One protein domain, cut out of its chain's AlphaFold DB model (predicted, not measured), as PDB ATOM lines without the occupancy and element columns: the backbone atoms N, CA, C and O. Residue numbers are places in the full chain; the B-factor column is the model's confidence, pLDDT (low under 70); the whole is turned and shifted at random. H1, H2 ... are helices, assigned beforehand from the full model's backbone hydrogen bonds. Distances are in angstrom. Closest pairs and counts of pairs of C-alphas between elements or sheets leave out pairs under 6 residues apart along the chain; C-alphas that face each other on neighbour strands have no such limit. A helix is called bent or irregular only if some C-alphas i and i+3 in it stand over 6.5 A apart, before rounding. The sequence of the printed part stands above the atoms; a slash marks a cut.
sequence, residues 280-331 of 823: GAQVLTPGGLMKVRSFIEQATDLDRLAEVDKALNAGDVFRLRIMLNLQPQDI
ATOM      1  N   GLY A 280     -16.271  -8.853  49.445       84.69
ATOM      2  CA  GLY A 280     -16.461  -7.412  49.287       84.69
ATOM      3  C   GLY A 280     -17.877  -6.943  49.614       84.69
ATOM      4  O   GLY A 280     -18.033  -5.848  50.141       84.69
ATOM      5  N   ALA A 281     -18.904  -7.769  49.389       89.25
ATOM      6  CA  ALA A 281     -20.286  -7.431  49.733       89.25
ATOM      7  C   ALA A 281     -20.519  -7.387  51.256       89.25
ATOM      8  O   ALA A 281     -21.369  -6.631  51.717       89.25
ATOM      9  N   GLN A 282     -19.748  -8.146  52.043       93.31
ATOM     10  CA  GLN A 282     -19.863  -8.169  53.508       93.31
ATOM     11  C   GLN A 282     -19.405  -6.847  54.156       93.31
ATOM     12  O   GLN A 282     -19.939  -6.452  55.196       93.31
ATOM     13  N   VAL A 283     -18.456  -6.148  53.515       95.25
ATOM     14  CA  VAL A 283     -17.863  -4.877  53.981       95.25
ATOM     15  C   VAL A 283     -18.624  -3.642  53.472       95.25
ATOM     16  O   VAL A 283     -18.265  -2.518  53.807       95.25
ATOM     17  N   LEU A 284     -19.678  -3.804  52.668       95.56
ATOM     18  CA  LEU A 284     -20.500  -2.685  52.200       95.56
ATOM     19  C   LEU A 284     -21.695  -2.449  53.129       95.56
ATOM     20  O   LEU A 284     -22.309  -3.388  53.638       95.56
ATOM     21  N   THR A 285     -22.052  -1.181  53.328       96.00
ATOM     22  CA  THR A 285     -23.342  -0.815  53.933       96.00
ATOM     23  C   THR A 285     -24.468  -1.005  52.901       96.00
ATOM     24  O   THR A 285     -24.187  -1.142  51.703       96.00
ATOM     25  N   PRO A 286     -25.758  -0.974  53.294       94.31
ATOM     26  CA  PRO A 286     -26.866  -1.006  52.334       94.31
ATOM     27  C   PRO A 286     -26.756   0.072  51.238       94.31
ATOM     28  O   PRO A 286     -27.045  -0.207  50.075       94.31
ATOM     29  N   GLY A 287     -26.240   1.265  51.569       94.12
ATOM     30  CA  GLY A 287     -25.946   2.324  50.593       94.12
ATOM     31  C   GLY A 287     -24.864   1.931  49.579       94.12
ATOM     32  O   GLY A 287     -25.044   2.124  48.373       94.12
ATOM     33  N   GLY A 288     -23.786   1.287  50.038       96.19
ATOM     34  CA  GLY A 288     -22.753   0.728  49.162       96.19
ATOM     35  C   GLY A 288     -23.282  -0.371  48.238       96.19
ATOM     36  O   GLY A 288     -22.995  -0.358  47.040       96.19
ATOM     37  N   LEU A 289     -24.125  -1.273  48.751       96.56
ATOM     38  CA  LEU A 289     -24.774  -2.317  47.948       96.56
ATOM     39  C   LEU A 289     -25.731  -1.738  46.892       96.56
ATOM     40  O   LEU A 289     -25.779  -2.238  45.767       96.56
ATOM     41  N   MET A 290     -26.447  -0.653  47.201       94.12
ATOM     42  CA  MET A 290     -27.279   0.049  46.215       94.12
ATOM     43  C   MET A 290     -26.444   0.701  45.104       94.12
ATOM     44  O   MET A 290     -26.856   0.676  43.945       94.12
ATOM     45  N   LYS A 291     -25.238   1.204  45.405       97.12
ATOM     46  CA  LYS A 291     -24.300   1.695  44.377       97.12
ATOM     47  C   LYS A 291     -23.745   0.580  43.493       97.12
ATOM     48  O   LYS A 291     -23.632   0.786  42.288       97.12
ATOM     49  N   VAL A 292     -23.461  -0.599  44.054       96.56
ATOM     50  CA  VAL A 292     -23.104  -1.798  43.267       96.56
ATOM     51  C   VAL A 292     -24.227  -2.139  42.281       96.56
ATOM     52  O   VAL A 292     -23.961  -2.270  41.090       96.56
ATOM     53  N   ARG A 293     -25.483  -2.223  42.748       95.31
ATOM     54  CA  ARG A 293     -26.649  -2.512  41.889       95.31
ATOM     55  C   ARG A 293     -26.827  -1.467  40.789       95.31
ATOM     56  O   ARG A 293     -26.876  -1.826  39.619       95.31
ATOM     57  N   SER A 294     -26.820  -0.185  41.154       94.69
ATOM     58  CA  SER A 294     -26.969   0.923  40.205       94.69
ATOM     59  C   SER A 294     -25.860   0.952  39.144       94.69
ATOM     60  O   SER A 294     -26.133   1.255  37.985       94.69
ATOM     61  N   PHE A 295     -24.622   0.588  39.501       96.69
ATOM     62  CA  PHE A 295     -23.542   0.438  38.526       96.69
ATOM     63  C   PHE A 295     -23.770  -0.756  37.595       96.69
ATOM     64  O   PHE A 295     -23.565  -0.618  36.394       96.69
ATOM     65  N   ILE A 296     -24.213  -1.906  38.118       95.94
ATOM     66  CA  ILE A 296     -24.514  -3.093  37.301       95.94
ATOM     67  C   ILE A 296     -25.634  -2.794  36.293       95.94
ATOM     68  O   ILE A 296     -25.517  -3.159  35.129       95.94
ATOM     69  N   GLU A 297     -26.677  -2.076  36.712       92.75
ATOM     70  CA  GLU A 297     -27.795  -1.651  35.854       92.75
ATOM     71  C   GLU A 297     -27.379  -0.644  34.763       92.75
ATOM     72  O   GLU A 297     -27.975  -0.618  33.688       92.75
ATOM     73  N   GLN A 298     -26.366   0.190  35.022       94.00
ATOM     74  CA  GLN A 298     -25.882   1.222  34.090       94.00
ATOM     75  C   GLN A 298     -24.699   0.770  33.219       94.00
ATOM     76  O   GLN A 298     -24.360   1.448  32.245       94.00
ATOM     77  N   ALA A 299     -24.035  -0.336  33.559       93.56
ATOM     78  CA  ALA A 299     -22.851  -0.805  32.855       93.56
ATOM     79  C   ALA A 299     -23.220  -1.474  31.522       93.56
ATOM     80  O   ALA A 299     -23.610  -2.635  31.463       93.56
ATOM     81  N   THR A 300     -22.999  -0.753  30.424       94.69
ATOM     82  CA  THR A 300     -23.074  -1.283  29.049       94.69
ATOM     83  C   THR A 300     -21.829  -2.076  28.625       94.69
ATOM     84  O   THR A 300     -21.735  -2.519  27.483       94.69
ATOM     85  N   ASP A 301     -20.859  -2.228  29.528       96.88
ATOM     86  CA  ASP A 301     -19.514  -2.749  29.283       96.88
ATOM     87  C   ASP A 301     -19.286  -4.005  30.144       96.88
ATOM     88  O   ASP A 301     -19.239  -3.937  31.378       96.88
ATOM     89  N   LEU A 302     -19.171  -5.160  29.480       95.12
ATOM     90  CA  LEU A 302     -19.009  -6.467  30.124       95.12
ATOM     91  C   LEU A 302     -17.679  -6.591  30.879       95.12
ATOM     92  O   LEU A 302     -17.642  -7.251  31.918       95.12
ATOM     93  N   ASP A 303     -16.614  -5.928  30.419       96.38
ATOM     94  CA  ASP A 303     -15.310  -5.986  31.084       96.38
ATOM     95  C   ASP A 303     -15.369  -5.256  32.433       96.38
ATOM     96  O   ASP A 303     -14.835  -5.732  33.437       96.38
ATOM     97  N   ARG A 304     -16.116  -4.145  32.511       94.75
ATOM     98  CA  ARG A 304     -16.374  -3.443  33.783       94.75
ATOM     99  C   ARG A 304     -17.205  -4.265  34.758       94.75
ATOM    100  O   ARG A 304     -16.934  -4.215  35.957       94.75
ATOM    101  N   LEU A 305     -18.198  -5.011  34.269       97.25
ATOM    102  CA  LEU A 305     -18.976  -5.929  35.105       97.25
ATOM    103  C   LEU A 305     -18.088  -7.051  35.661       97.25
ATOM    104  O   LEU A 305     -18.128  -7.316  36.862       97.25
ATOM    105  N   ALA A 306     -17.230  -7.639  34.824       96.50
ATOM    106  CA  ALA A 306     -16.259  -8.647  35.246       96.50
ATOM    107  C   ALA A 306     -15.240  -8.098  36.264       96.50
ATOM    108  O   ALA A 306     -14.870  -8.796  37.207       96.50
ATOM    109  N   GLU A 307     -14.807  -6.839  36.132       97.12
ATOM    110  CA  GLU A 307     -13.948  -6.200  37.133       97.12
ATOM    111  C   GLU A 307     -14.656  -5.950  38.476       97.12
ATOM    112  O   GLU A 307     -14.036  -6.160  39.521       97.12
ATOM    113  N   VAL A 308     -15.935  -5.542  38.478       97.06
ATOM    114  CA  VAL A 308     -16.710  -5.365  39.723       97.06
ATOM    115  C   VAL A 308     -16.947  -6.706  40.413       97.06
ATOM    116  O   VAL A 308     -16.716  -6.802  41.616       97.06
ATOM    117  N   ASP A 309     -17.339  -7.748  39.675       96.94
ATOM    118  CA  ASP A 309     -17.506  -9.095  40.232       96.94
ATOM    119  C   ASP A 309     -16.187  -9.633  40.810       96.94
ATOM    120  O   ASP A 309     -16.136 -10.078  41.958       96.94
ATOM    121  N   LYS A 310     -15.074  -9.484  40.081       96.81
ATOM    122  CA  LYS A 310     -13.743  -9.857  40.575       96.81
ATOM    123  C   LYS A 310     -13.368  -9.108  41.857       96.81
ATOM    124  O   LYS A 310     -12.807  -9.718  42.766       96.81
ATOM    125  N   ALA A 311     -13.678  -7.814  41.957       96.69
ATOM    126  CA  ALA A 311     -13.401  -7.017  43.151       96.69
ATOM    127  C   ALA A 311     -14.316  -7.389  44.339       96.69
ATOM    128  O   ALA A 311     -13.835  -7.472  45.471       96.69
ATOM    129  N   LEU A 312     -15.597  -7.695  44.092       96.88
ATOM    130  CA  LEU A 312     -16.530  -8.221  45.098       96.88
ATOM    131  C   LEU A 312     -16.088  -9.591  45.624       96.88
ATOM    132  O   LEU A 312     -16.073  -9.805  46.834       96.88
ATOM    133  N   ASN A 313     -15.683 -10.505  44.743       95.25
ATOM    134  CA  ASN A 313     -15.240 -11.844  45.130       95.25
ATOM    135  C   ASN A 313     -13.882 -11.827  45.853       95.25
ATOM    136  O   ASN A 313     -13.701 -12.558  46.823       95.25
ATOM    137  N   ALA A 314     -12.955 -10.950  45.450       95.56
ATOM    138  CA  ALA A 314     -11.654 -10.789  46.104       95.56
ATOM    139  C   ALA A 314     -11.695  -9.995  47.425       95.56
ATOM    140  O   ALA A 314     -10.715 -10.008  48.167       95.56
ATOM    141  N   GLY A 315     -12.785  -9.274  47.718       96.00
ATOM    142  CA  GLY A 315     -12.837  -8.354  48.860       96.00
ATOM    143  C   GLY A 315     -12.025  -7.069  48.664       96.00
ATOM    144  O   GLY A 315     -11.628  -6.438  49.642       96.00
ATOM    145  N   ASP A 316     -11.770  -6.658  47.417       97.38
ATOM    146  CA  ASP A 316     -10.990  -5.455  47.096       97.38
ATOM    147  C   ASP A 316     -11.850  -4.187  47.234       97.38
ATOM    148  O   ASP A 316     -12.284  -3.557  46.263       97.38
ATOM    149  N   VAL A 317     -12.106  -3.809  48.489       95.31
ATOM    150  CA  VAL A 317     -12.890  -2.621  48.857       95.31
ATOM    151  C   VAL A 317     -12.269  -1.337  48.295       95.31
ATOM    152  O   VAL A 317     -12.996  -0.405  47.956       95.31
ATOM    153  N   PHE A 318     -10.942  -1.271  48.133       96.44
ATOM    154  CA  PHE A 318     -10.275  -0.101  47.556       96.44
ATOM    155  C   PHE A 318     -10.587   0.049  46.061       96.44
ATOM    156  O   PHE A 318     -10.923   1.147  45.609       96.44
ATOM    157  N   ARG A 319     -10.557  -1.048  45.297       96.81
ATOM    158  CA  ARG A 319     -10.952  -1.040  43.883       96.81
ATOM    159  C   ARG A 319     -12.443  -0.767  43.710       96.81
ATOM    160  O   ARG A 319     -12.788   0.094  42.903       96.81
ATOM    161  N   LEU A 320     -13.310  -1.385  44.518       97.12
ATOM    162  CA  LEU A 320     -14.748  -1.067  44.544       97.12
ATOM    163  C   LEU A 320     -14.991   0.419  44.839       97.12
ATOM    164  O   LEU A 320     -15.799   1.060  44.169       97.12
ATOM    165  N   ARG A 321     -14.238   0.999  45.782       97.25
ATOM    166  CA  ARG A 321     -14.320   2.421  46.126       97.25
ATOM    167  C   ARG A 321     -14.010   3.335  44.944       97.25
ATOM    168  O   ARG A 321     -14.716   4.324  44.759       97.25
ATOM    169  N   ILE A 322     -12.994   3.003  44.148       96.88
ATOM    170  CA  ILE A 322     -12.628   3.766  42.947       96.88
ATOM    171  C   ILE A 322     -13.664   3.571  41.833       96.88
ATOM    172  O   ILE A 322     -14.119   4.557  41.258       96.88
ATOM    173  N   MET A 323     -14.057   2.328  41.542       97.00
ATOM    174  CA  MET A 323     -14.963   2.006  40.430       97.00
ATOM    175  C   MET A 323     -16.383   2.552  40.635       97.00
ATOM    176  O   MET A 323     -16.994   3.039  39.688       97.00
ATOM    177  N   LEU A 324     -16.893   2.487  41.868       97.31
ATOM    178  CA  LEU A 324     -18.277   2.822  42.222       97.31
ATOM    179  C   LEU A 324     -18.406   4.187  42.928       97.31
ATOM    180  O   LEU A 324     -19.490   4.549  43.388       97.31
ATOM    181  N   ASN A 325     -17.302   4.935  43.053       96.94
ATOM    182  CA  ASN A 325     -17.210   6.199  43.796       96.94
ATOM    183  C   ASN A 325     -17.794   6.102  45.228       96.94
ATOM    184  O   ASN A 325     -18.583   6.951  45.675       96.94
ATOM    185  N   LEU A 326     -17.420   5.036  45.944       96.69
ATOM    186  CA  LEU A 326     -17.881   4.809  47.313       96.69
ATOM    187  C   LEU A 326     -17.283   5.863  48.257       96.69
ATOM    188  O   LEU A 326     -16.083   6.166  48.266       96.69
ATOM    189  N   GLN A 327     -18.153   6.438  49.066       97.50
ATOM    190  CA  GLN A 327     -17.825   7.332  50.161       97.50
ATOM    191  C   GLN A 327     -17.571   6.499  51.428       97.50
ATOM    192  O   GLN A 327     -17.934   5.323  51.458       97.50
ATOM    193  N   PRO A 328     -16.951   7.058  52.483       96.38
ATOM    194  CA  PRO A 328     -16.698   6.313  53.719       96.38
ATOM    195  C   PRO A 328     -17.952   5.634  54.289       96.38
ATOM    196  O   PRO A 328     -17.889   4.461  54.617       96.38
ATOM    197  N   GLN A 329     -19.109   6.306  54.278       95.62
ATOM    198  CA  GLN A 329     -20.389   5.765  54.763       95.62
ATOM    199  C   GLN A 329     -21.000   4.629  53.910       95.62
ATOM    200  O   GLN A 329     -22.000   4.027  54.299       95.62
ATOM    201  N   ASP A 330     -20.440   4.339  52.734       96.56
ATOM    202  CA  ASP A 330     -20.849   3.189  51.913       96.56
ATOM    203  C   ASP A 330     -20.112   1.893  52.321       96.56
ATOM    204  O   ASP A 330     -20.425   0.812  51.820       96.56
ATOM    205  N   ILE A 331     -19.117   2.001  53.210       96.94
ATOM    206  CA  ILE A 331     -18.216   0.933  53.651       96.94
ATOM    207  C   ILE A 331     -18.365   0.794  55.172       96.94
ATOM    208  O   ILE A 331     -18.318   1.786  55.892       96.94
TER     209      ILE A 331
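This is residues 280 to 331 of the 823 residues of an uncharacterized protein of Symbiodinium microadriaticum (UniProt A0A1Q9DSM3). Three helices go back and forth in a small zigzag, with their centres at the corners of a triangle: the two long ones, H1 and H2, are side by side in opposite directions, and the short H3 folds back along H2 as the second half of a helical hairpin. H1 is set off a little from the other two, the turn from H1 to H2 sticks out with residues 298 to 303, and after H3 the last residues, 324 to 331, return toward the end of the domain where H1 begins and where the first residues also lie. The printed part has 52 residues with three named helices in the order H1, H2, H3 and no named strand, and the class is all helix. The whole is compact, with a radius of gyration of the C-alphas of 9.8 A, and its outline is rounded, spanning 27 by 20 by 16 A.

H1, residues 286 to 298, and H2, residues 302 to 314, are the longest helices, with 13 residues each. They are close but not clearly touching: one pair of C-alphas lies within 8 A, that of Ile 296 and Leu 305, 6.6 A apart. Their lines stand at a shallow tilt of 24 degrees, and they run opposite ways. Their centres are 12.9 A apart. H3, residues 317 to 323, touches H2, with 6 pairs of C-alphas within 8 A. The closest C-alphas of the two are those of Ala 311 and Leu 320, 6.3 A apart. H2 touches H3 with residues 308 to 312 alone. H2 and H3 form a helical hairpin: they run opposite ways at a shallow tilt of 15 degrees, and their centres are 10.6 A apart. H1 touches no helix, but H1 and H3 are near each other, with no pair of C-alphas within 8 A and 6 pairs within 10 A. In the backbones of H1, H2 and H3, every O i to N i+4 pair is within hydrogen-bond range.

H1 begins at C-alpha 286, at (-26.866, -1.006, 52.334), and ends at C-alpha 298, at (-25.882, 1.222, 34.090), so that z falls along it while x and y change little. It measures 18.4 A from first to last C-alpha. H2 leads back toward higher z, from Leu 302 to Ala 314, and measures 18.1 A. H3 turns toward lower z again, from Val 317 to Met 323, over 9.8 A, and its last C-alpha, 323, is at (-14.963, 2.006, 40.430). Residues 280 to 282 and 328 to 330 are shorter helical runs that bear no name.

The two C-alphas farthest apart in the domain are those of Leu 302 and Gln 329, 27.5 A from each other. The first and last printed C-alphas, those of Gly 280 and Ile 331, are 9.6 A apart. The link from H1 to H2 has 3 residues and the link from H2 to H3 has 2, and both are tight; no link is long. Residues 298 to 303, of which 298 belongs to H1 and 302 to 303 belong to H2, stand free. No helix is bent or irregular. The printed part has no cut and runs from residue 280 to residue 331 of a full chain of 823 residues. The mean pLDDT of the printed part is 95.7, and no printed residue is under 70.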